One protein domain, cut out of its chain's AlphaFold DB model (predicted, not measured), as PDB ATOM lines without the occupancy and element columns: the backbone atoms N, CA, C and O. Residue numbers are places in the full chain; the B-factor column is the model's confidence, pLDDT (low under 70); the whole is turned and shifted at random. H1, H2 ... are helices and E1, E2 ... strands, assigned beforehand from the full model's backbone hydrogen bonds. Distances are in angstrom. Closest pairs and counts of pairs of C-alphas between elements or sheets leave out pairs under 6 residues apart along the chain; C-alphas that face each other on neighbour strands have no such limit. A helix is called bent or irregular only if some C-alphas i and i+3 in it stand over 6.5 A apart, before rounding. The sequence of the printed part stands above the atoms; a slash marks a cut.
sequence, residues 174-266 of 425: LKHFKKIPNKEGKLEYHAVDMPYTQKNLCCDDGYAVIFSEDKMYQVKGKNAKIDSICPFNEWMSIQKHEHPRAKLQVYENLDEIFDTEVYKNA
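AT A GLANCE: This is residues 174 to 266 of the 425 residues of the protein "Gelsolin-like protein 1" of Stylophora pistillata (UniProt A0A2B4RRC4). A strongly twisted sheet of five strands has one long helix, H2, packed over one face, while the hairpin of E1 and E2 reaches to one end of the longest axis, with its turn at Glu 184. At the other end of that axis, the short helices H1 and H3 lie near each other, and H1 only grazes the sheet. You are looking at 93 printed residues with three named helices and five named strands, in the order E1 E2 H1 E3 E4 H2 E5 H3. The sheet runs E2, E1, E3, E4, E5 and is mixed; the class is mixed, helices and strands. The whole is compact, with a radius of gyration of the C-alphas of 13.0 A and spans of 41 by 28 by 23 A.

IN THESE COORDINATES: Find C-alpha 174 at (18.017, 33.430, -51.971); from there E1 runs 20.6 A to residue 181, bending by 60 degrees at residue 178. E2, residues 187 to 194, runs 19.1 A and bends by 57 degrees at residue 191. Next come H1, residues 198 to 201, 5.2 A; E3, residues 207 to 211, 13.1 A; and E4, residues 215 to 220, 16.4 A. Find C-alpha 226 at (-2.364, 40.384, -48.994), where H2 begins; it runs 25.6 A to residue 242, with a kink of 28 degrees near residue 233, and is only just irregular: C-alphas 227 and 230 are 6.8 A apart. E5, residues 247 to 251, spans 13.2 A, and H3, residues 261 to 265, spans 5.8 A, ending at C-alpha 265 at (27.958, 42.147, -50.600).

HOW THE PARTS SIT: Look first at the hairpin E1 and E2, antiparallel, where N 176 and O 192 are 2.8 A apart. E1 is also antiparallel to E3, with N 175 and O 209 at 2.8 A. E3 and E4 form a second hairpin, with N 208 and O 219 at 2.9 A. E4 and E5 are parallel, with N 218 and O 249 at 2.8 A. E2, H1, E3 make a split strand-helix-strand unit, two strands running the same way with E1 between them, and E4, H2, E5 make a strand-helix-strand unit of parallel neighbours; both crossovers are right-handed. H2 is on the sheet, making two layers, a helix on one face of a sheet; its closest C-alphas to E2 are those of Pro 231 and Tyr 189, 7.0 A apart. H1 and H3 are close but not clearly touching, with the C-alphas of Gln 198 and Tyr 263 at 6.6 A. H3 is not on the sheet and is apart from H2. In H3 every O i to N i+4 pair is within hydrogen-bond range, in H2 11 of 13, and H1 is too short for one.

THE WHOLE: The two C-alphas farthest apart, those of Glu 184 and Asp 259, are 41.5 A from each other. The printed part has no cut and no long link. Look for low confidence, under 70, at residues 194 to 199, 201 to 205, 213 and 253 to 266; the mean pLDDT of the printed part is 75.8.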
ATOM      1  N   LEU A 174      19.155  32.529 -51.794       76.56
ATOM      2  CA  LEU A 174      18.017  33.430 -51.971       76.56
ATOM      3  C   LEU A 174      16.801  32.641 -52.463       76.56
ATOM      4  O   LEU A 174      16.869  31.954 -53.477       76.56
ATOM      5  N   LYS A 175      15.668  32.785 -51.775       82.12
ATOM      6  CA  LYS A 175      14.379  32.224 -52.183       82.12
ATOM      7  C   LYS A 175      13.365  33.326 -52.465       82.12
ATOM      8  O   LYS A 175      13.207  34.249 -51.669       82.12
ATOM      9  N   HIS A 176      12.643  33.209 -53.575       84.50
ATOM     10  CA  HIS A 176      11.479  34.041 -53.897       84.50
ATOM     11  C   HIS A 176      10.192  33.298 -53.604       84.50
ATOM     12  O   HIS A 176       9.948  32.239 -54.176       84.50
ATOM     13  N   PHE A 177       9.341  33.880 -52.773       85.19
ATOM     14  CA  PHE A 177       8.006  33.375 -52.502       85.19
ATOM     15  C   PHE A 177       6.996  34.039 -53.439       85.19
ATOM     16  O   PHE A 177       6.592  35.183 -53.221       85.19
ATOM     17  N   LYS A 178       6.603  33.323 -54.496       81.12
ATOM     18  CA  LYS A 178       5.743  33.842 -55.572       81.12
ATOM     19  C   LYS A 178       4.702  32.821 -56.017       81.12
ATOM     20  O   LYS A 178       4.822  31.633 -55.724       81.12
ATOM     21  N   LYS A 179       3.682  33.280 -56.749       82.94
ATOM     22  CA  LYS A 179       2.704  32.380 -57.377       82.94
ATOM     23  C   LYS A 179       3.284  31.733 -58.627       82.94
ATOM     24  O   LYS A 179       3.835  32.420 -59.484       82.94
ATOM     25  N   ILE A 180       3.094  30.429 -58.754       79.75
ATOM     26  CA  ILE A 180       3.498  29.630 -59.910       79.75
ATOM     27  C   ILE A 180       2.321  28.718 -60.268       79.75
ATOM     28  O   ILE A 180       1.627  28.248 -59.364       79.75
ATOM     29  N   PRO A 181       2.035  28.484 -61.560       80.75
ATOM     30  CA  PRO A 181       1.040  27.497 -61.951       80.75
ATOM     31  C   PRO A 181       1.493  26.089 -61.551       80.75
ATOM     32  O   PRO A 181       2.609  25.672 -61.861       80.75
ATOM     33  N   ASN A 182       0.613  25.353 -60.880       78.31
ATOM     34  CA  ASN A 182       0.799  23.938 -60.598       78.31
ATOM     35  C   ASN A 182       0.550  23.087 -61.864       78.31
ATOM     36  O   ASN A 182       0.224  23.607 -62.934       78.31
ATOM     37  N   LYS A 183       0.690  21.757 -61.755       78.25
ATOM     38  CA  LYS A 183       0.519  20.819 -62.888       78.25
ATOM     39  C   LYS A 183      -0.866  20.883 -63.551       78.25
ATOM     40  O   LYS A 183      -1.008  20.459 -64.693       78.25
ATOM     41  N   GLU A 184      -1.863  21.425 -62.857       78.06
ATOM     42  CA  GLU A 184      -3.246  21.583 -63.317       78.06
ATOM     43  C   GLU A 184      -3.540  23.018 -63.801       78.06
ATOM     44  O   GLU A 184      -4.676  23.352 -64.130       78.06
ATOM     45  N   GLY A 185      -2.522  23.888 -63.850       76.75
ATOM     46  CA  GLY A 185      -2.631  25.279 -64.301       76.75
ATOM     47  C   GLY A 185      -3.158  26.257 -63.245       76.75
ATOM     48  O   GLY A 185      -3.340  27.439 -63.542       76.75
ATOM     49  N   LYS A 186      -3.386  25.808 -62.007       83.19
ATOM     50  CA  LYS A 186      -3.852  26.653 -60.901       83.19
ATOM     51  C   LYS A 186      -2.668  27.355 -60.231       83.19
ATOM     52  O   LYS A 186      -1.652  26.732 -59.946       83.19
ATOM     53  N   LEU A 187      -2.794  28.657 -59.972       81.25
ATOM     54  CA  LEU A 187      -1.735  29.458 -59.348       81.25
ATOM     55  C   LEU A 187      -1.640  29.193 -57.840       81.25
ATOM     56  O   LEU A 187      -2.578  29.502 -57.103       81.25
ATOM     57  N   GLU A 188      -0.488  28.704 -57.385       82.88
ATOM     58  CA  GLU A 188      -0.192  28.401 -55.980       82.88
ATOM     59  C   GLU A 188       1.139  29.036 -55.555       82.88
ATOM     60  O   GLU A 188       2.000  29.322 -56.387       82.88
ATOM     61  N   TYR A 189       1.280  29.355 -54.265       85.12
ATOM     62  CA  TYR A 189       2.478  30.010 -53.742       85.12
ATOM     63  C   TYR A 189       3.592  28.995 -53.488       85.12
ATOM     64  O   TYR A 189       3.383  28.003 -52.793       85.12
ATOM     65  N   HIS A 190       4.783  29.278 -54.008       81.81
ATOM     66  CA  HIS A 190       5.965  28.443 -53.832       81.81
ATOM     67  C   HIS A 190       7.204  29.296 -53.558       81.81
ATOM     68  O   HIS A 190       7.346  30.398 -54.096       81.81
ATOM     69  N   ALA A 191       8.117  28.751 -52.754       82.69
ATOM     70  CA  ALA A 191       9.465  29.277 -52.593       82.69
ATOM     71  C   ALA A 191      10.363  28.729 -53.712       82.69
ATOM     72  O   ALA A 191      10.533  27.517 -53.835       82.69
ATOM     73  N   VAL A 192      10.921  29.619 -54.527       77.31
ATOM     74  CA  VAL A 192      11.789  29.284 -55.665       77.31
ATOM     75  C   VAL A 192      13.202  29.725 -55.367       77.31
ATOM     76  O   VAL A 192      13.406  30.881 -55.001       77.31
ATOM     77  N   ASP A 193      14.163  28.834 -55.573       72.62
ATOM     78  CA  ASP A 193      15.576  29.180 -55.494       72.62
ATOM     79  C   ASP A 193      15.948  30.167 -56.598       72.62
ATOM     80  O   ASP A 193      15.662  29.958 -57.779       72.62
ATOM     81  N   MET A 194      16.575  31.265 -56.193       65.62
ATOM     82  CA  MET A 194      17.029  32.324 -57.075       65.62
ATOM     83  C   MET A 194      18.524  32.559 -56.859       65.62
ATOM     84  O   MET A 194      18.997  32.532 -55.721       65.62
ATOM     85  N   PRO A 195      19.280  32.863 -57.925       63.44
ATOM     86  CA  PRO A 195      20.659  33.306 -57.783       63.44
ATOM     87  C   PRO A 195      20.744  34.559 -56.907       63.44
ATOM     88  O   PRO A 195      19.995  35.518 -57.122       63.44
ATOM     89  N   TYR A 196      21.674  34.574 -55.958       67.50
ATOM     90  CA  TYR A 196      21.925  35.721 -55.091       67.50
ATOM     91  C   TYR A 196      22.590  36.863 -55.872       67.50
ATOM     92  O   TYR A 196      23.787  36.839 -56.133       67.50
ATOM     93  N   THR A 197      21.792  37.850 -56.283       66.81
ATOM     94  CA  THR A 197      22.218  39.025 -57.067       66.81
ATOM     95  C   THR A 197      21.408  40.246 -56.651       66.81
ATOM     96  O   THR A 197      20.278  40.088 -56.186       66.81
ATOM     97  N   GLN A 198      21.937  41.456 -56.854       68.81
ATOM     98  CA  GLN A 198      21.223  42.696 -56.525       68.81
ATOM     99  C   GLN A 198      19.837  42.771 -57.190       68.81
ATOM    100  O   GLN A 198      18.859  43.018 -56.491       68.81
ATOM    101  N   LYS A 199      19.693  42.437 -58.482       69.69
ATOM    102  CA  LYS A 199      18.376  42.358 -59.143       69.69
ATOM    103  C   LYS A 199      17.432  41.343 -58.530       69.69
ATOM    104  O   LYS A 199      16.247  41.632 -58.408       69.69
ATOM    105  N   ASN A 200      17.914  40.158 -58.160       70.25
ATOM    106  CA  ASN A 200      17.032  39.167 -57.553       70.25
ATOM    107  C   ASN A 200      16.701  39.525 -56.100       70.25
ATOM    108  O   ASN A 200      15.682  39.076 -55.599       70.25
ATOM    109  N   LEU A 201      17.477  40.356 -55.406       68.38
ATOM    110  CA  LEU A 201      17.058  40.879 -54.100       68.38
ATOM    111  C   LEU A 201      15.823  41.786 -54.223       68.38
ATOM    112  O   LEU A 201      14.976  41.798 -53.330       68.38
ATOM    113  N   CYS A 202      15.671  42.455 -55.368       61.22
ATOM    114  CA  CYS A 202      14.517  43.261 -55.760       61.22
ATOM    115  C   CYS A 202      13.326  42.391 -56.195       61.22
ATOM    116  O   CYS A 202      12.980  42.316 -57.372       61.22
ATOM    117  N   CYS A 203      12.688  41.702 -55.248       65.19
ATOM    118  CA  CYS A 203      11.414  41.034 -55.511       65.19
ATOM    119  C   CYS A 203      10.282  42.072 -55.534       65.19
ATOM    120  O   CYS A 203       9.970  42.664 -54.503       65.19
ATOM    121  N   ASP A 204       9.662  42.302 -56.693       63.28
ATOM    122  CA  ASP A 204       8.492  43.186 -56.784       63.28
ATOM    123  C   ASP A 204       7.230  42.494 -56.245       63.28
ATOM    124  O   ASP A 204       6.491  43.084 -55.456       63.28
ATOM    125  N   ASP A 205       7.020  41.224 -56.602       66.06
ATOM    126  CA  ASP A 205       5.811  40.454 -56.295       66.06
ATOM    127  C   ASP A 205       6.084  39.356 -55.247       66.06
ATOM    128  O   ASP A 205       6.494  38.246 -55.585       66.06
ATOM    129  N   GLY A 206       5.791  39.634 -53.970       80.25
ATOM    130  CA  GLY A 206       5.828  38.637 -52.887       80.25
ATOM    131  C   GLY A 206       6.926  38.890 -51.856       80.25
ATOM    132  O   GLY A 206       7.087  40.018 -51.397       80.25
ATOM    133  N   TYR A 207       7.651  37.843 -51.456       82.50
ATOM    134  CA  TYR A 207       8.714  37.938 -50.448       82.50
ATOM    135  C   TYR A 207      10.030  37.368 -50.974       82.50
ATOM    136  O   TYR A 207      10.038  36.362 -51.683       82.50
ATOM    137  N   ALA A 208      11.142  37.989 -50.599       82.44
ATOM    138  CA  ALA A 208      12.482  37.452 -50.782       82.44
ATOM    139  C   ALA A 208      13.047  37.039 -49.422       82.44
ATOM    140  O   ALA A 208      12.952  37.793 -48.453       82.44
ATOM    141  N   VAL A 209      13.627  35.842 -49.342       83.75
ATOM    142  CA  VAL A 209      14.260  35.334 -48.120       83.75
ATOM    143  C   VAL A 209      15.683  34.909 -48.417       83.75
ATOM    144  O   VAL A 209      15.912  34.092 -49.304       83.75
ATOM    145  N   ILE A 210      16.633  35.475 -47.679       81.56
ATOM    146  CA  ILE A 210      18.065  35.216 -47.831       81.56
ATOM    147  C   ILE A 210      18.526  34.444 -46.606       81.56
ATOM    148  O   ILE A 210      18.349  34.903 -45.475       81.56
ATOM    149  N   PHE A 211      19.133  33.290 -46.835       78.06
ATOM    150  CA  PHE A 211      19.719  32.460 -45.796       78.06
ATOM    151  C   PHE A 211      21.227  32.683 -45.783       78.06
ATOM    152  O   PHE A 211      21.911  32.379 -46.761       78.06
ATOM    153  N   SER A 212      21.722  33.203 -44.664       72.19
ATOM    154  CA  SER A 212      23.140  33.355 -44.346       72.19
ATOM    155  C   SER A 212      23.491  32.480 -43.137       72.19
ATOM    156  O   SER A 212      22.598  31.893 -42.525       72.19
ATOM    157  N   GLU A 213      24.776  32.354 -42.790       68.81
ATOM    158  CA  GLU A 213      25.257  31.320 -41.853       68.81
ATOM    159  C   GLU A 213      24.482  31.272 -40.527       68.81
ATOM    160  O   GLU A 213      24.086  30.202 -40.066       68.81
ATOM    161  N   ASP A 214      24.243  32.440 -39.928       75.56
ATOM    162  CA  ASP A 214      23.574  32.600 -38.638       75.56
ATOM    163  C   ASP A 214      22.325  33.492 -38.714       75.56
ATOM    164  O   ASP A 214      21.736  33.824 -37.679       75.56
ATOM    165  N   LYS A 215      21.906  33.901 -39.917       82.31
ATOM    166  CA  LYS A 215      20.855  34.906 -40.121       82.31
ATOM    167  C   LYS A 215      19.938  34.555 -41.280       82.31
ATOM    168  O   LYS A 215      20.360  34.022 -42.301       82.31
ATOM    169  N   MET A 216      18.675  34.927 -41.126       83.88
ATOM    170  CA  MET A 216      17.682  34.915 -42.190       83.88
ATOM    171  C   MET A 216      17.188  36.336 -42.400       83.88
ATOM    172  O   MET A 216      16.740  36.975 -41.450       83.88
ATOM    173  N   TYR A 217      17.250  36.817 -43.632       85.81
ATOM    174  CA  TYR A 217      16.767  38.140 -44.002       85.81
ATOM    175  C   TYR A 217      15.472  37.965 -44.774       85.81
ATOM    176  O   TYR A 217      15.465  37.346 -45.834       85.81
ATOM    177  N   GLN A 218      14.380  38.487 -44.236       87.44
ATOM    178  CA  GLN A 218      13.085  38.528 -44.893       87.44
ATOM    179  C   GLN A 218      12.869  39.927 -45.453       87.44
ATOM    180  O   GLN A 218      12.861  40.895 -44.697       87.44
ATOM    181  N   VAL A 219      12.624  40.019 -46.755       84.50
ATOM    182  CA  VAL A 219      12.313  41.270 -47.445       84.50
ATOM    183  C   VAL A 219      10.942  41.151 -48.085       84.50
ATOM    184  O   VAL A 219      10.671  40.215 -48.841       84.50
ATOM    185  N   LYS A 220      10.066  42.107 -47.786       83.31
ATOM    186  CA  LYS A 220       8.762  42.217 -48.436       83.31
ATOM    187  C   LYS A 220       8.875  43.026 -49.730       83.31
ATOM    188  O   LYS A 220       9.406  44.136 -49.742       83.31
ATOM    189  N   GLY A 221       8.352  42.466 -50.817       77.81
ATOM    190  CA  GLY A 221       8.293  43.123 -52.117       77.81
ATOM    191  C   GLY A 221       7.268  44.252 -52.166       77.81
ATOM    192  O   GLY A 221       6.247  44.217 -51.473       77.81
ATOM    193  N   LYS A 222       7.522  45.258 -53.014       75.88
ATOM    194  CA  LYS A 222       6.699  46.482 -53.104       75.88
ATOM    195  C   LYS A 222       5.238  46.189 -53.478       75.88
ATOM    196  O   LYS A 222       4.336  46.850 -52.971       75.88
ATOM    197  N   ASN A 223       4.999  45.158 -54.291       73.75
ATOM    198  CA  ASN A 223       3.677  44.734 -54.761       73.75
ATOM    199  C   ASN A 223       3.204  43.418 -54.109       73.75
ATOM    200  O   ASN A 223       2.333  42.727 -54.649       73.75
ATOM    201  N   ALA A 224       3.750  43.048 -52.942       79.06
ATOM    202  CA  ALA A 224       3.330  41.851 -52.217       79.06
ATOM    203  C   ALA A 224       1.822  41.886 -51.902       79.06
ATOM    204  O   ALA A 224       1.321  42.771 -51.203       79.06
ATOM    205  N   LYS A 225       1.085  40.900 -52.421       79.81
ATOM    206  CA  LYS A 225      -0.372  40.813 -52.264       79.81
ATOM    207  C   LYS A 225      -0.749  40.304 -50.874       79.81
ATOM    208  O   LYS A 225      -0.081  39.434 -50.327       79.81
ATOM    209  N   ILE A 226      -1.867  40.785 -50.328       78.75
ATOM    210  CA  ILE A 226      -2.364  40.384 -48.994       78.75
ATOM    211  C   ILE A 226      -2.574  38.863 -48.896       78.75
ATOM    212  O   ILE A 226      -2.310  38.264 -47.858       78.75
ATOM    213  N   ASP A 227      -2.983  38.216 -49.989       80.06
ATOM    214  CA  ASP A 227      -3.190  36.766 -50.047       80.06
ATOM    215  C   ASP A 227      -1.887  35.940 -49.985       80.06
ATOM    216  O   ASP A 227      -1.955  34.724 -49.832       80.06
ATOM    217  N   SER A 228      -0.710  36.576 -50.071       81.19
ATOM    218  CA  SER A 228       0.594  35.925 -49.872       81.19
ATOM    219  C   SER A 228       0.982  35.773 -48.400       81.19
ATOM    220  O   SER A 228       1.816  34.930 -48.091       81.19
ATOM    221  N   ILE A 229       0.365  36.533 -47.486       80.06
ATOM    222  CA  ILE A 229       0.804  36.645 -46.085       80.06
ATOM    223  C   ILE A 229       0.663  35.315 -45.336       80.06
ATOM    224  O   ILE A 229       1.628  34.823 -44.758       80.06
ATOM    225  N   CYS A 230      -0.533  34.721 -45.346       77.69
ATOM    226  CA  CYS A 230      -0.792  33.456 -44.657       77.69
ATOM    227  C   CYS A 230       0.102  32.304 -45.156       77.69
ATOM    228  O   CYS A 230       0.778  31.704 -44.319       77.69
ATOM    229  N   PRO A 231       0.172  32.007 -46.472       83.94
ATOM    230  CA  PRO A 231       1.014  30.916 -46.960       83.94
ATOM    231  C   PRO A 231       2.511  31.194 -46.764       83.94
ATOM    232  O   PRO A 231       3.280  30.270 -46.508       83.94
ATOM    233  N   PHE A 232       2.939  32.459 -46.829       86.50
ATOM    234  CA  PHE A 232       4.322  32.829 -46.542       86.50
ATOM    235  C   PHE A 232       4.689  32.599 -45.070       86.50
ATOM    236  O   PHE A 232       5.737  32.027 -44.784       86.50
ATOM    237  N   ASN A 233       3.822  32.994 -44.132       83.69
ATOM    238  CA  ASN A 233       4.058  32.807 -42.698       83.69
ATOM    239  C   ASN A 233       4.107  31.324 -42.305       83.69
ATOM    240  O   ASN A 233       4.932  30.935 -41.478       83.69
ATOM    241  N   GLU A 234       3.249  30.497 -42.906       80.75
ATOM    242  CA  GLU A 234       3.282  29.043 -42.728       80.75
ATOM    243  C   GLU A 234       4.622  28.462 -43.196       80.75
ATOM    244  O   GLU A 234       5.292  27.753 -42.444       80.75
ATOM    245  N   TRP A 235       5.070  28.850 -44.393       86.88
ATOM    246  CA  TRP A 235       6.364  28.435 -44.925       86.88
ATOM    247  C   TRP A 235       7.540  28.921 -44.057       86.88
ATOM    248  O   TRP A 235       8.421  28.135 -43.712       86.88
ATOM    249  N   MET A 236       7.534  30.183 -43.616       84.88
ATOM    250  CA  MET A 236       8.570  30.748 -42.740       84.88
ATOM    251  C   MET A 236       8.650  30.057 -41.375       84.88
ATOM    252  O   MET A 236       9.746  29.908 -40.833       84.88
ATOM    253  N   SER A 237       7.518  29.611 -40.824       81.00
ATOM    254  CA  SER A 237       7.480  28.835 -39.578       81.00
ATOM    255  C   SER A 237       8.267  27.525 -39.713       81.00
ATOM    256  O   SER A 237       9.079  27.193 -38.846       81.00
ATOM    257  N   ILE A 238       8.105  26.831 -40.845       82.00
ATOM    258  CA  ILE A 238       8.857  25.610 -41.165       82.00
ATOM    259  C   ILE A 238      10.354  25.923 -41.274       82.00
ATOM    260  O   ILE A 238      11.164  25.278 -40.614       82.00
ATOM    261  N   GLN A 239      10.725  26.964 -42.026       82.12
ATOM    262  CA  GLN A 239      12.134  27.351 -42.191       82.12
ATOM    263  C   GLN A 239      12.795  27.731 -40.859       82.12
ATOM    264  O   GLN A 239      13.952  27.399 -40.603       82.12
ATOM    265  N   LYS A 240      12.055  28.389 -39.962       79.62
ATOM    266  CA  LYS A 240      12.549  28.737 -38.628       79.62
ATOM    267  C   LYS A 240      12.752  27.508 -37.737       79.62
ATOM    268  O   LYS A 240      13.673  27.504 -36.921       79.62
ATOM    269  N   HIS A 241      11.911  26.488 -37.888       77.69
ATOM    270  CA  HIS A 241      12.062  25.211 -37.196       77.69
ATOM    271  C   HIS A 241      13.275  24.418 -37.714       77.69
ATOM    272  O   HIS A 241      13.998  23.827 -36.916       77.69
ATOM    273  N   GLU A 242      13.536  24.442 -39.025       74.81
ATOM    274  CA  GLU A 242      14.722  23.824 -39.646       74.81
ATOM    275  C   GLU A 242      16.026  24.558 -39.281       74.81
ATOM    276  O   GLU A 242      17.074  23.931 -39.117       74.81
ATOM    277  N   HIS A 243      15.957  25.876 -39.060       77.88
ATOM    278  CA  HIS A 243      17.100  26.724 -38.705       77.88
ATOM    279  C   HIS A 243      16.916  27.430 -37.343       77.88
ATOM    280  O   HIS A 243      16.886  28.665 -37.269       77.88
ATOM    281  N   PRO A 244      16.862  26.689 -36.217       73.94
ATOM    282  CA  PRO A 244      16.486  27.245 -34.912       73.94
ATOM    283  C   PRO A 244      17.487  28.278 -34.370       73.94
ATOM    284  O   PRO A 244      17.119  29.149 -33.581       73.94
ATOM    285  N   ARG A 245      18.754  28.209 -34.805       75.12
ATOM    286  CA  ARG A 245      19.825  29.137 -34.401       75.12
ATOM    287  C   ARG A 245      19.904  30.405 -35.256       75.12
ATOM    288  O   ARG A 245      20.552  31.356 -34.826       75.12
ATOM    289  N   ALA A 246      19.256  30.443 -36.422       78.38
ATOM    290  CA  ALA A 246      19.343  31.589 -37.323       78.38
ATOM    291  C   ALA A 246      18.539  32.777 -36.775       78.38
ATOM    292  O   ALA A 246      17.372  32.625 -36.412       78.38
ATOM    293  N   LYS A 247      19.120  33.975 -36.711       83.44
ATOM    294  CA  LYS A 247      18.420  35.202 -36.294       83.44
ATOM    295  C   LYS A 247      17.626  35.769 -37.470       83.44
ATOM    296  O   LYS A 247      18.194  36.029 -38.523       83.44
ATOM    297  N   LEU A 248      16.321  35.967 -37.288       84.00
ATOM    298  CA  LEU A 248      15.456  36.537 -38.323       84.00
ATOM    299  C   LEU A 248      15.535  38.068 -38.278       84.00
ATOM    300  O   LEU A 248      15.307  38.659 -37.223       84.00
ATOM    301  N   GLN A 249      15.836  38.686 -39.415       84.62
ATOM    302  CA  GLN A 249      15.783  40.127 -39.637       84.62
ATOM    303  C   GLN A 249      14.717  40.412 -40.689       84.62
ATOM    304  O   GLN A 249      14.745  39.832 -41.774       84.62
ATOM    305  N   VAL A 250      13.752  41.259 -40.344       85.00
ATOM    306  CA  VAL A 250      12.589  41.556 -41.187       85.00
ATOM    307  C   VAL A 250      12.707  42.981 -41.703       85.00
ATOM    308  O   VAL A 250      12.933  43.897 -40.916       85.00
ATOM    309  N   TYR A 251      12.535  43.135 -43.011       81.19
ATOM    310  CA  TYR A 251      12.562  44.400 -43.733       81.19
ATOM    311  C   TYR A 251      11.224  44.585 -44.444       81.19
ATOM    312  O   TYR A 251      10.775  43.713 -45.200       81.19
ATOM    313  N   GLU A 252      10.570  45.714 -44.179       71.06
ATOM    314  CA  GLU A 252       9.211  45.995 -44.666       71.06
ATOM    315  C   GLU A 252       9.202  46.449 -46.125       71.06
ATOM    316  O   GLU A 252       8.175  46.379 -46.805       71.06
ATOM    317  N   ASN A 253      10.350  46.901 -46.623       62.31
ATOM    318  CA  ASN A 253      10.540  47.264 -48.013       62.31
ATOM    319  C   ASN A 253      11.994  47.050 -48.447       62.31
ATOM    320  O   ASN A 253      12.914  46.893 -47.647       62.31
ATOM    321  N   LEU A 254      12.173  47.055 -49.763       57.47
ATOM    322  CA  LEU A 254      13.462  46.884 -50.418       57.47
ATOM    323  C   LEU A 254      14.455  48.018 -50.112       57.47
ATOM    324  O   LEU A 254      15.663  47.802 -50.096       57.47
ATOM    325  N   ASP A 255      13.957  49.225 -49.859       58.53
ATOM    326  CA  ASP A 255      14.817  50.390 -49.671       58.53
ATOM    327  C   ASP A 255      15.569  50.302 -48.318       58.53
ATOM    328  O   ASP A 255      16.685  50.801 -48.194       58.53
ATOM    329  N   GLU A 256      15.029  49.557 -47.344       64.19
ATOM    330  CA  GLU A 256      15.665  49.263 -46.051       64.19
ATOM    331  C   GLU A 256      16.803  48.228 -46.131       64.19
ATOM    332  O   GLU A 256      17.681  48.228 -45.264       64.19
ATOM    333  N   ILE A 257      16.826  47.349 -47.147       64.06
ATOM    334  CA  ILE A 257      17.914  46.365 -47.291       64.06
ATOM    335  C   ILE A 257      19.135  46.951 -48.015       64.06
ATOM    336  O   ILE A 257      20.240  46.446 -47.821       64.06
ATOM    337  N   PHE A 258      18.988  48.035 -48.786       55.53
ATOM    338  CA  PHE A 258      20.083  48.624 -49.576       55.53
ATOM    339  C   PHE A 258      21.289  49.070 -48.744       55.53
ATOM    340  O   PHE A 258      22.432  48.968 -49.196       55.53
ATOM    341  N   ASP A 259      21.057  49.491 -47.502       57.88
ATOM    342  CA  ASP A 259      22.126  49.898 -46.590       57.88
ATOM    343  C   ASP A 259      22.762  48.736 -45.812       57.88
ATOM    344  O   ASP A 259      23.770  48.935 -45.123       57.88
ATOM    345  N   THR A 260      22.236  47.520 -45.947       64.25
ATOM    346  CA  THR A 260      22.738  46.338 -45.236       64.25
ATOM    347  C   THR A 260      23.970  45.737 -45.907       64.25
ATOM    348  O   THR A 260      24.160  45.822 -47.122       64.25
ATOM    349  N   GLU A 261      24.802  45.066 -45.110       66.06
ATOM    350  CA  GLU A 261      25.954  44.303 -45.608       66.06
ATOM    351  C   GLU A 261      25.534  43.219 -46.605       66.06
ATOM    352  O   GLU A 261      26.264  42.950 -47.548       66.06
ATOM    353  N   VAL A 262      24.336  42.646 -46.456       65.12
ATOM    354  CA  VAL A 262      23.808  41.636 -47.381       65.12
ATOM    355  C   VAL A 262      23.666  42.227 -48.778       65.12
ATOM    356  O   VAL A 262      24.290  41.740 -49.713       65.12
ATOM    357  N   TYR A 263      22.951  43.340 -48.932       65.44
ATOM    358  CA  TYR A 263      22.811  43.961 -50.248       65.44
ATOM    359  C   TYR A 263      24.148  44.474 -50.809       65.44
ATOM    360  O   TYR A 263      24.448  44.264 -51.983       65.44
ATOM    361  N   LYS A 264      24.986  45.094 -49.967       63.25
ATOM    362  CA  LYS A 264      26.309  45.611 -50.369       63.25
ATOM    363  C   LYS A 264      27.266  44.509 -50.832       63.25
ATOM    364  O   LYS A 264      28.055  44.741 -51.742       63.25
ATOM    365  N   ASN A 265      27.166  43.321 -50.237       65.56
ATOM    366  CA  ASN A 265      27.958  42.147 -50.600       65.56
ATOM    367  C   ASN A 265      27.307  41.308 -51.712       65.56
ATOM    368  O   ASN A 265      27.900  40.331 -52.168       65.56
ATOM    369  N   ALA A 266      26.084  41.640 -52.139       60.78
ATOM    370  CA  ALA A 266      25.440  40.959 -53.250       60.78
ATOM    371  C   ALA A 266      26.111  41.348 -54.576       60.78
ATOM    372  O   ALA A 266      26.327  42.542 -54.814       60.78
TER     373      ALA A 266